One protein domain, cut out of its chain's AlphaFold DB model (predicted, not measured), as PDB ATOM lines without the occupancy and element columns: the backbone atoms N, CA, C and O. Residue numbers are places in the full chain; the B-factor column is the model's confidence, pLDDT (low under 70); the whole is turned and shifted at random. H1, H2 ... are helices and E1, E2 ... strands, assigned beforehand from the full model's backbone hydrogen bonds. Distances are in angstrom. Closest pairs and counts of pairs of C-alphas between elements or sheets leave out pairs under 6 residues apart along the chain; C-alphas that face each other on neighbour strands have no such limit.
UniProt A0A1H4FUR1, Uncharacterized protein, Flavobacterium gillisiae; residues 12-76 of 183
ATOM      1  N   ILE A  12     265.094 196.663 162.961       86.94
ATOM      2  CA  ILE A  12     265.139 196.582 164.420       86.94
ATOM      3  C   ILE A  12     266.453 197.225 164.841       86.94
ATOM      4  O   ILE A  12     267.520 196.732 164.482       86.94
ATOM      5  N   LYS A  13     266.385 198.340 165.572       89.25
ATOM      6  CA  LYS A  13     267.582 198.979 166.129       89.25
ATOM      7  C   LYS A  13     268.150 198.096 167.235       89.25
ATOM      8  O   LYS A  13     267.388 197.616 168.073       89.25
ATOM      9  N   ILE A  14     269.461 197.903 167.221       89.69
ATOM     10  CA  ILE A  14     270.196 197.196 168.274       89.69
ATOM     11  C   ILE A  14     271.232 198.141 168.874       89.69
ATOM     12  O   ILE A  14     271.727 199.043 168.200       89.69
ATOM     13  N   ASP A  15     271.522 197.948 170.153       90.19
ATOM     14  CA  ASP A  15     272.460 198.738 170.953       90.19
ATOM     15  C   ASP A  15     273.810 198.035 171.170       90.19
ATOM     16  O   ASP A  15     274.677 198.572 171.854       90.19
ATOM     17  N   PHE A  16     274.003 196.868 170.552       86.31
ATOM     18  CA  PHE A  16     275.248 196.102 170.566       86.31
ATOM     19  C   PHE A  16     275.812 195.934 169.148       86.31
ATOM     20  O   PHE A  16     275.080 196.005 168.152       86.31
ATOM     21  N   HIS A  17     277.121 195.708 169.044       84.88
ATOM     22  CA  HIS A  17     277.772 195.406 167.774       84.88
ATOM     23  C   HIS A  17     277.690 193.893 167.502       84.88
ATOM     24  O   HIS A  17     277.885 193.105 168.422       84.88
ATOM     25  N   PRO A  18     277.438 193.425 166.262       83.31
ATOM     26  CA  PRO A  18     277.299 191.990 165.985       83.31
ATOM     27  C   PRO A  18     278.476 191.114 166.450       83.31
ATOM     28  O   PRO A  18     278.259 189.958 166.797       83.31
ATOM     29  N   SER A  19     279.694 191.664 166.500       85.38
ATOM     30  CA  SER A  19     280.880 190.970 167.034       85.38
ATOM     31  C   SER A  19     280.781 190.640 168.522       85.38
ATOM     32  O   SER A  19     281.425 189.707 168.984       85.38
ATOM     33  N   ASP A  20     279.963 191.367 169.282       84.69
ATOM     34  CA  ASP A  20     279.764 191.120 170.715       84.69
ATOM     35  C   ASP A  20     279.085 189.757 170.956       84.69
ATOM     36  O   ASP A  20     279.118 189.213 172.059       84.69
ATOM     37  N   LEU A  21     278.480 189.173 169.913       83.88
ATOM     38  CA  LEU A  21     277.876 187.845 169.950       83.88
ATOM     39  C   LEU A  21     278.871 186.707 169.688       83.88
ATOM     40  O   LEU A  21     278.508 185.551 169.924       83.88
ATOM     41  N   ASP A  22     280.097 186.985 169.240       83.25
ATOM     42  CA  ASP A  22     281.085 185.941 168.921       83.25
ATOM     43  C   ASP A  22     281.494 185.135 170.168       83.25
ATOM     44  O   ASP A  22     281.813 183.948 170.075       83.25
ATOM     45  N   GLU A  23     281.415 185.752 171.349       83.56
ATOM     46  CA  GLU A  23     281.702 185.121 172.643       83.56
ATOM     47  C   GLU A  23     280.452 184.517 173.313       83.56
ATOM     48  O   GLU A  23     280.532 183.925 174.393       83.56
ATOM     49  N   SER A  24     279.276 184.643 172.688       83.94
ATOM     50  CA  SER A  24     278.015 184.202 173.282       83.94
ATOM     51  C   SER A  24     277.851 182.675 173.263       83.94
ATOM     52  O   SER A  24     278.184 181.976 172.301       83.94
ATOM     53  N   ILE A  25     277.288 182.129 174.345       88.06
ATOM     54  CA  ILE A  25     276.982 180.698 174.432       88.06
ATOM     55  C   ILE A  25     275.725 180.412 173.607       88.06
ATOM     56  O   ILE A  25     274.601 180.660 174.042       88.06
ATOM     57  N   VAL A  26     275.914 179.843 172.417       86.50
ATOM     58  CA  VAL A  26     274.811 179.373 171.568       86.50
ATOM     59  C   VAL A  26     274.293 178.018 172.080       86.50
ATOM     60  O   VAL A  26     275.094 177.082 172.196       86.50
ATOM     61  N   PRO A  27     272.980 177.854 172.336       92.94
ATOM     62  CA  PRO A  27     272.398 176.573 172.738       92.94
ATOM     63  C   PRO A  27     272.661 175.449 171.722       92.94
ATOM     64  O   PRO A  27     272.607 175.662 170.509       92.94
ATOM     65  N   GLU A  28     272.893 174.222 172.200       92.94
ATOM     66  CA  GLU A  28     273.178 173.064 171.332       92.94
ATOM     67  C   GLU A  28     272.037 172.746 170.353       92.94
ATOM     68  O   GLU A  28     272.278 172.391 169.197       92.94
ATOM     69  N   GLU A  29     270.786 172.938 170.774       92.00
ATOM     70  CA  GLU A  29     269.623 172.775 169.898       92.00
ATOM     71  C   GLU A  29     269.680 173.734 168.700       92.00
ATOM     72  O   GLU A  29     269.490 173.316 167.556       92.00
ATOM     73  N   SER A  30     270.036 175.001 168.935       88.38
ATOM     74  CA  SER A  30     270.192 176.007 167.880       88.38
ATOM     75  C   SER A  30     271.321 175.644 166.911       88.38
ATOM     76  O   SER A  30     271.155 175.786 165.697       88.38
ATOM     77  N   LYS A  31     272.443 175.101 167.411       90.81
ATOM     78  CA  LYS A  31     273.550 174.615 166.564       90.81
ATOM     79  C   LYS A  31     273.108 173.472 165.653       90.81
ATOM     80  O   LYS A  31     273.470 173.445 164.473       90.81
ATOM     81  N   LYS A  32     272.309 172.537 166.177       92.62
ATOM     82  CA  LYS A  32     271.764 171.419 165.397       92.62
ATOM     83  C   LYS A  32     270.845 171.917 164.280       92.62
ATOM     84  O   LYS A  32     271.053 171.540 163.128       92.62
ATOM     85  N   VAL A  33     269.908 172.814 164.596       90.31
ATOM     86  CA  VAL A  33     268.994 173.420 163.609       90.31
ATOM     87  C   VAL A  33     269.772 174.164 162.521       90.31
ATOM     88  O   VAL A  33     269.515 173.958 161.334       90.31
ATOM     89  N   ALA A  34     270.772 174.969 162.896       88.81
ATOM     90  CA  ALA A  34     271.610 175.687 161.937       88.81
ATOM     91  C   ALA A  34     272.351 174.726 160.992       88.81
ATOM     92  O   ALA A  34     272.352 174.919 159.774       88.81
ATOM     93  N   LYS A  35     272.933 173.647 161.530       90.75
ATOM     94  CA  LYS A  35     273.645 172.633 160.741       90.75
ATOM     95  C   LYS A  35     272.713 171.884 159.786       90.75
ATOM     96  O   LYS A  35     273.074 171.658 158.631       90.75
ATOM     97  N   GLU A  36     271.523 171.504 160.242       91.12
ATOM     98  CA  GLU A  36     270.504 170.865 159.403       91.12
ATOM     99  C   GLU A  36     270.042 171.795 158.279       91.12
ATOM    100  O   GLU A  36     270.013 171.394 157.113       91.12
ATOM    101  N   TYR A  37     269.753 173.056 158.608       90.00
ATOM    102  CA  TYR A  37     269.375 174.056 157.622       90.00
ATOM    103  C   TYR A  37     270.477 174.228 156.575       90.00
ATOM    104  O   TYR A  37     270.186 174.047 155.395       90.00
ATOM    105  N   LEU A  38     271.733 174.471 156.970       87.69
ATOM    106  CA  LEU A  38     272.869 174.680 156.057       87.69
ATOM    107  C   LEU A  38     273.091 173.505 155.096       87.69
ATOM    108  O   LEU A  38     273.280 173.736 153.901       87.69
ATOM    109  N   ASN A  39     272.982 172.268 155.586       89.38
ATOM    110  CA  ASN A  39     273.203 171.058 154.787       89.38
ATOM    111  C   ASN A  39     272.003 170.655 153.915       89.38
ATOM    112  O   ASN A  39     272.144 169.852 152.992       89.38
ATOM    113  N   SER A  40     270.812 171.188 154.189       90.00
ATOM    114  CA  SER A  40     269.616 170.889 153.400       90.00
ATOM    115  C   SER A  40     269.533 171.728 152.117       90.00
ATOM    116  O   SER A  40     270.210 172.740 151.966       90.00
ATOM    117  N   LYS A  41     268.636 171.365 151.194       88.94
ATOM    118  CA  LYS A  41     268.202 172.251 150.092       88.94
ATOM    119  C   LYS A  41     266.929 173.040 150.427       88.94
ATOM    120  O   LYS A  41     266.389 173.702 149.549       88.94
ATOM    121  N   LYS A  42     266.425 172.932 151.662       89.38
ATOM    122  CA  LYS A  42     265.213 173.630 152.097       89.38
ATOM    123  C   LYS A  42     265.524 175.111 152.284       89.38
ATOM    124  O   LYS A  42     266.579 175.442 152.827       89.38
ATOM    125  N   LEU A  43     264.614 175.963 151.827       89.25
ATOM    126  CA  LEU A  43     264.670 177.396 152.086       89.25
ATOM    127  C   LEU A  43     264.040 177.716 153.446       89.25
ATOM    128  O   LEU A  43     263.336 176.877 154.019       89.25
ATOM    129  N   ALA A  44     264.278 178.919 153.963       86.19
ATOM    130  CA  ALA A  44     263.789 179.356 155.266       86.19
ATOM    131  C   ALA A  44     262.258 179.276 155.354       86.19
ATOM    132  O   ALA A  44     261.724 178.787 156.349       86.19
ATOM    133  N   GLU A  45     261.550 179.623 154.273       79.81
ATOM    134  CA  GLU A  45     260.093 179.451 154.186       79.81
ATOM    135  C   GLU A  45     259.654 177.992 154.355       79.81
ATOM    136  O   GLU A  45     258.667 177.718 155.032       79.81
ATOM    137  N   ASN A  46     260.396 177.029 153.793       82.50
ATOM    138  CA  ASN A  46     260.060 175.608 153.935       82.50
ATOM    139  C   ASN A  46     260.269 175.094 155.363       82.50
ATOM    140  O   ASN A  46     259.731 174.045 155.718       82.50
ATOM    141  N   ALA A  47     261.094 175.786 156.142       77.25
ATOM    142  CA  ALA A  47     261.393 175.462 157.527       77.25
ATOM    143  C   ALA A  47     260.631 176.355 158.523       77.25
ATOM    144  O   ALA A  47     260.828 176.218 159.725       77.25
ATOM    145  N   ASN A  48     259.736 177.222 158.028       80.25
ATOM    146  CA  ASN A  48     258.972 178.187 158.817       80.25
ATOM    147  C   ASN A  48     259.862 179.098 159.685       80.25
ATOM    148  O   ASN A  48     259.546 179.382 160.840       80.25
ATOM    149  N   PHE A  49     260.989 179.533 159.115       82.75
ATOM    150  CA  PHE A  49     261.919 180.473 159.732       82.75
ATOM    151  C   PHE A  49     261.914 181.816 159.001       82.75
ATOM    152  O   PHE A  49     261.673 181.899 157.792       82.75
ATOM    153  N   ASP A  50     262.259 182.862 159.745       83.19
ATOM    154  CA  ASP A  50     262.633 184.155 159.190       83.19
ATOM    155  C   ASP A  50     264.153 184.297 159.211       83.19
ATOM    156  O   ASP A  50     264.809 183.945 160.193       83.19
ATOM    157  N   ILE A  51     264.721 184.816 158.123       87.94
ATOM    158  CA  ILE A  51     266.141 185.155 158.078       87.94
ATOM    159  C   ILE A  51     266.296 186.583 158.588       87.94
ATOM    160  O   ILE A  51     265.667 187.508 158.078       87.94
ATOM    161  N   MET A  52     267.156 186.751 159.584       88.56
ATOM    162  CA  MET A  52     267.554 188.048 160.112       88.56
ATOM    163  C   MET A  52     269.019 188.289 159.760       88.56
ATOM    164  O   MET A  52     269.880 187.459 160.042       88.56
ATOM    165  N   MET A  53     269.296 189.420 159.126       88.19
ATOM    166  CA  MET A  53     270.641 189.879 158.811       88.19
ATOM    167  C   MET A  53     271.041 190.945 159.825       88.19
ATOM    168  O   MET A  53     270.418 192.007 159.900       88.19
ATOM    169  N   MET A  54     272.081 190.654 160.600       88.81
ATOM    170  CA  MET A  54     272.699 191.610 161.512       88.81
ATOM    171  C   MET A  54     273.642 192.533 160.738       88.81
ATOM    172  O   MET A  54     274.517 192.071 160.008       88.81
ATOM    173  N   LEU A  55     273.437 193.836 160.897       86.88
ATOM    174  CA  LEU A  55     274.275 194.919 160.394       86.88
ATOM    175  C   LEU A  55     274.726 195.778 161.583       86.88
ATOM    176  O   LEU A  55     274.230 195.632 162.700       86.88
ATOM    177  N   GLU A  56     275.643 196.709 161.345       86.38
ATOM    178  CA  GLU A  56     276.061 197.664 162.371       86.38
ATOM    179  C   GLU A  56     274.861 198.500 162.859       86.38
ATOM    180  O   GLU A  56     274.189 199.172 162.071       86.38
ATOM    181  N   GLY A  57     274.549 198.400 164.156       85.94
ATOM    182  CA  GLY A  57     273.466 199.139 164.820       85.94
ATOM    183  C   GLY A  57     272.037 198.718 164.452       85.94
ATOM    184  O   GLY A  57     271.076 199.313 164.953       85.94
ATOM    185  N   LYS A  58     271.848 197.707 163.590       88.56
ATOM    186  CA  LYS A  58     270.504 197.243 163.214       88.56
ATOM    187  C   LYS A  58     270.420 195.800 162.730       88.56
ATOM    188  O   LYS A  58     271.358 195.241 162.178       88.56
ATOM    189  N   VAL A  59     269.222 195.241 162.835       89.12
ATOM    190  CA  VAL A  59     268.820 193.970 162.227       89.12
ATOM    191  C   VAL A  59     267.770 194.237 161.158       89.12
ATOM    192  O   VAL A  59     266.809 194.972 161.390       89.12
ATOM    193  N   ILE A  60     267.942 193.621 159.991       87.06
ATOM    194  CA  ILE A  60     266.960 193.642 158.902       87.06
ATOM    195  C   ILE A  60     266.521 192.224 158.548       87.06
ATOM    196  O   ILE A  60     267.249 191.261 158.782       87.06
ATOM    197  N   PHE A  61     265.337 192.085 157.959       87.25
ATOM    198  CA  PHE A  61     264.896 190.803 157.415       87.25
ATOM    199  C   PHE A  61     265.585 190.495 156.084       87.25
ATOM    200  O   PHE A  61     265.955 191.397 155.328       87.25
ATOM    201  N   GLY A  62     265.756 189.207 155.813       87.19
ATOM    202  CA  GLY A  62     266.283 188.678 154.568       87.19
ATOM    203  C   GLY A  62     265.450 187.513 154.048       87.19
ATOM    204  O   GLY A  62     264.602 186.954 154.746       87.19
ATOM    205  N   TYR A  63     265.737 187.114 152.819       86.81
ATOM    206  CA  TYR A  63     265.254 185.869 152.236       86.81
ATOM    207  C   TYR A  63     266.426 185.086 151.660       86.81
ATOM    208  O   TYR A  63     267.452 185.648 151.267       86.81
ATOM    209  N   ASP A  64     266.280 183.769 151.634       90.25
ATOM    210  CA  ASP A  64     267.281 182.871 151.098       90.25
ATOM    211  C   ASP A  64     266.891 182.347 149.715       90.25
ATOM    212  O   ASP A  64     265.727 182.130 149.383       90.25
ATOM    213  N   TYR A  65     267.904 182.139 148.885       90.06
ATOM    214  CA  TYR A  65     267.754 181.590 147.549       90.06
ATOM    215  C   TYR A  65     268.851 180.563 147.278       90.06
ATOM    216  O   TYR A  65     270.016 180.763 147.630       90.06
ATOM    217  N   LEU A  66     268.492 179.451 146.634       92.06
ATOM    218  CA  LEU A  66     269.446 178.405 146.281       92.06
ATOM    219  C   LEU A  66     270.043 178.677 144.895       92.06
ATOM    220  O   LEU A  66     269.409 178.423 143.874       92.06
ATOM    221  N   TYR A  67     271.295 179.122 144.852       90.69
ATOM    222  CA  TYR A  67     272.029 179.371 143.613       90.69
ATOM    223  C   TYR A  67     273.244 178.449 143.505       90.69
ATOM    224  O   TYR A  67     274.118 178.446 144.370       90.69
ATOM    225  N   LYS A  68     273.309 177.645 142.433       90.88
ATOM    226  CA  LYS A  68     274.399 176.674 142.192       90.88
ATOM    227  C   LYS A  68     274.689 175.775 143.410       90.88
ATOM    228  O   LYS A  68     275.837 175.502 143.743       90.88
ATOM    229  N   GLY A  69     273.630 175.344 144.101       86.25
ATOM    230  CA  GLY A  69     273.722 174.491 145.290       86.25
ATOM    231  C   GLY A  69     274.158 175.205 146.574       86.25
ATOM    232  O   GLY A  69     274.248 174.553 147.608       86.25
ATOM    233  N   LYS A  70     274.389 176.522 146.537       89.06
ATOM    234  CA  LYS A  70     274.704 177.345 147.710       89.06
ATOM    235  C   LYS A  70     273.500 178.198 148.085       89.06
ATOM    236  O   LYS A  70     272.839 178.750 147.205       89.06
ATOM    237  N   LYS A  71     273.221 178.318 149.383       90.88
ATOM    238  CA  LYS A  71     272.243 179.297 149.867       90.88
ATOM    239  C   LYS A  71     272.885 180.675 149.855       90.88
ATOM    240  O   LYS A  71     273.971 180.854 150.400       90.88
ATOM    241  N   ILE A  72     272.215 181.615 149.211       91.06
ATOM    242  CA  ILE A  72     272.550 183.032 149.224       91.06
ATOM    243  C   ILE A  72     271.455 183.724 150.018       91.06
ATOM    244  O   ILE A  72     270.279 183.445 149.799       91.06
ATOM    245  N   ILE A  73     271.851 184.603 150.930       90.00
ATOM    246  CA  ILE A  73     270.930 185.439 151.693       90.00
ATOM    247  C   ILE A  73     270.951 186.829 151.068       90.00
ATOM    248  O   ILE A  73     272.020 187.386 150.814       90.00
ATOM    249  N   LEU A  74     269.767 187.367 150.809       87.69
ATOM    250  CA  LEU A  74     269.569 188.713 150.295       87.69
ATOM    251  C   LEU A  74     268.698 189.496 151.280       87.69
ATOM    252  O   LEU A  74     267.810 188.906 151.899       87.69
ATOM    253  N   PRO A  75     268.926 190.811 151.426       86.69
ATOM    254  CA  PRO A  75     268.054 191.645 152.235       86.69
ATOM    255  C   PRO A  75     266.647 191.642 151.642       86.69
ATOM    256  O   PRO A  75     266.461 191.717 150.426       86.69
ATOM    257  N   GLU A  76     265.647 191.567 152.509       83.19
ATOM    258  CA  GLU A  76     264.260 191.617 152.092       83.19
ATOM    259  C   GLU A  76     263.913 193.027 151.619       83.19
ATOM    260  O   GLU A  76     264.030 194.017 152.346       83.19
TER     261      GLU A  76
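AT A GLANCE: This is residues 12 to 76 of the 183 residues of an uncharacterized protein of Flavobacterium gillisiae (UniProt A0A1H4FUR1). A long, strongly twisted ribbon of three strands makes one side of an open ring, and the stretch through H1, its link and H2 arches away from the ribbon, coming back to it near E3 with the last residues of H2. The middle of the ring is empty, and residues 20 to 32, of which 28 to 32 belong to H2, stand free. The printed part has 65 residues with two named helices and three named strands, in the order H1 H2 E1 E2 E3, and its class is mixed, helices and strands. The sheet runs E1 E2 E3, all antiparallel, and is a meander, each strand the antiparallel neighbour of the one before. The whole is only just loose, close to compact, with a radius of gyration of the C-alphas of 13.1 A and spans of 34 by 28 by 20 A.

IN THESE COORDINATES: H1 is residues 18 to 21, with C-alpha 18 at (277.299, 191.990, 165.985). H2 is residues 28 to 39 and measures 16.7 A from first to last C-alpha, with C-alpha 28 at (273.178, 173.064, 171.332). E1 is residues 51 to 55, 12.9 A long. E2, residues 58 to 67, is the longest strand at 26.6 A, and it bends by 52 degrees at residue 61. E3 is residues 70 to 75, 16.4 A long, and ends with C-alpha 75 at (268.054, 191.645, 152.235).

HOW THE PARTS SIT: E2 is the inner strand, and its pairing is staggered: residues 58 to 62 pair with E1 and residues 62 to 67 with E3. E1 and E2 form a hairpin, at 127 degrees between directions, with N 53 and O 60 within hydrogen-bond range at 2.8 A. E2 and E3 form a hairpin at 144 degrees, with N 65 and O 72 within hydrogen-bond range at 2.9 A. Residues 12 to 13 pair antiparallel with residues 58 to 59 of E2. H1 only grazes the sheet, with its residues 18 to 19; the closest C-alphas of H1 and E1 are those of Pro 18 and Met 54, 6.4 A apart. H2 only grazes the sheet, with its residues 37 to 39; the closest C-alphas of H2 and E3 are those of Leu 38 and Lys 71, 7.7 A apart. H1 and H2 are apart. In H2 every O i to N i+4 pair is within hydrogen-bond range; H1 is too short for such a pair, and its one O i to N i+3 pair is within range.

THE WHOLE: The two C-alphas farthest apart are those of Asp 15 and Lys 68, at 36.3 A. The printed part has no cut. The link from H2 to E1, 11 residues, is long. The mean pLDDT of the printed part is 87.6, and no printed residue is under 70.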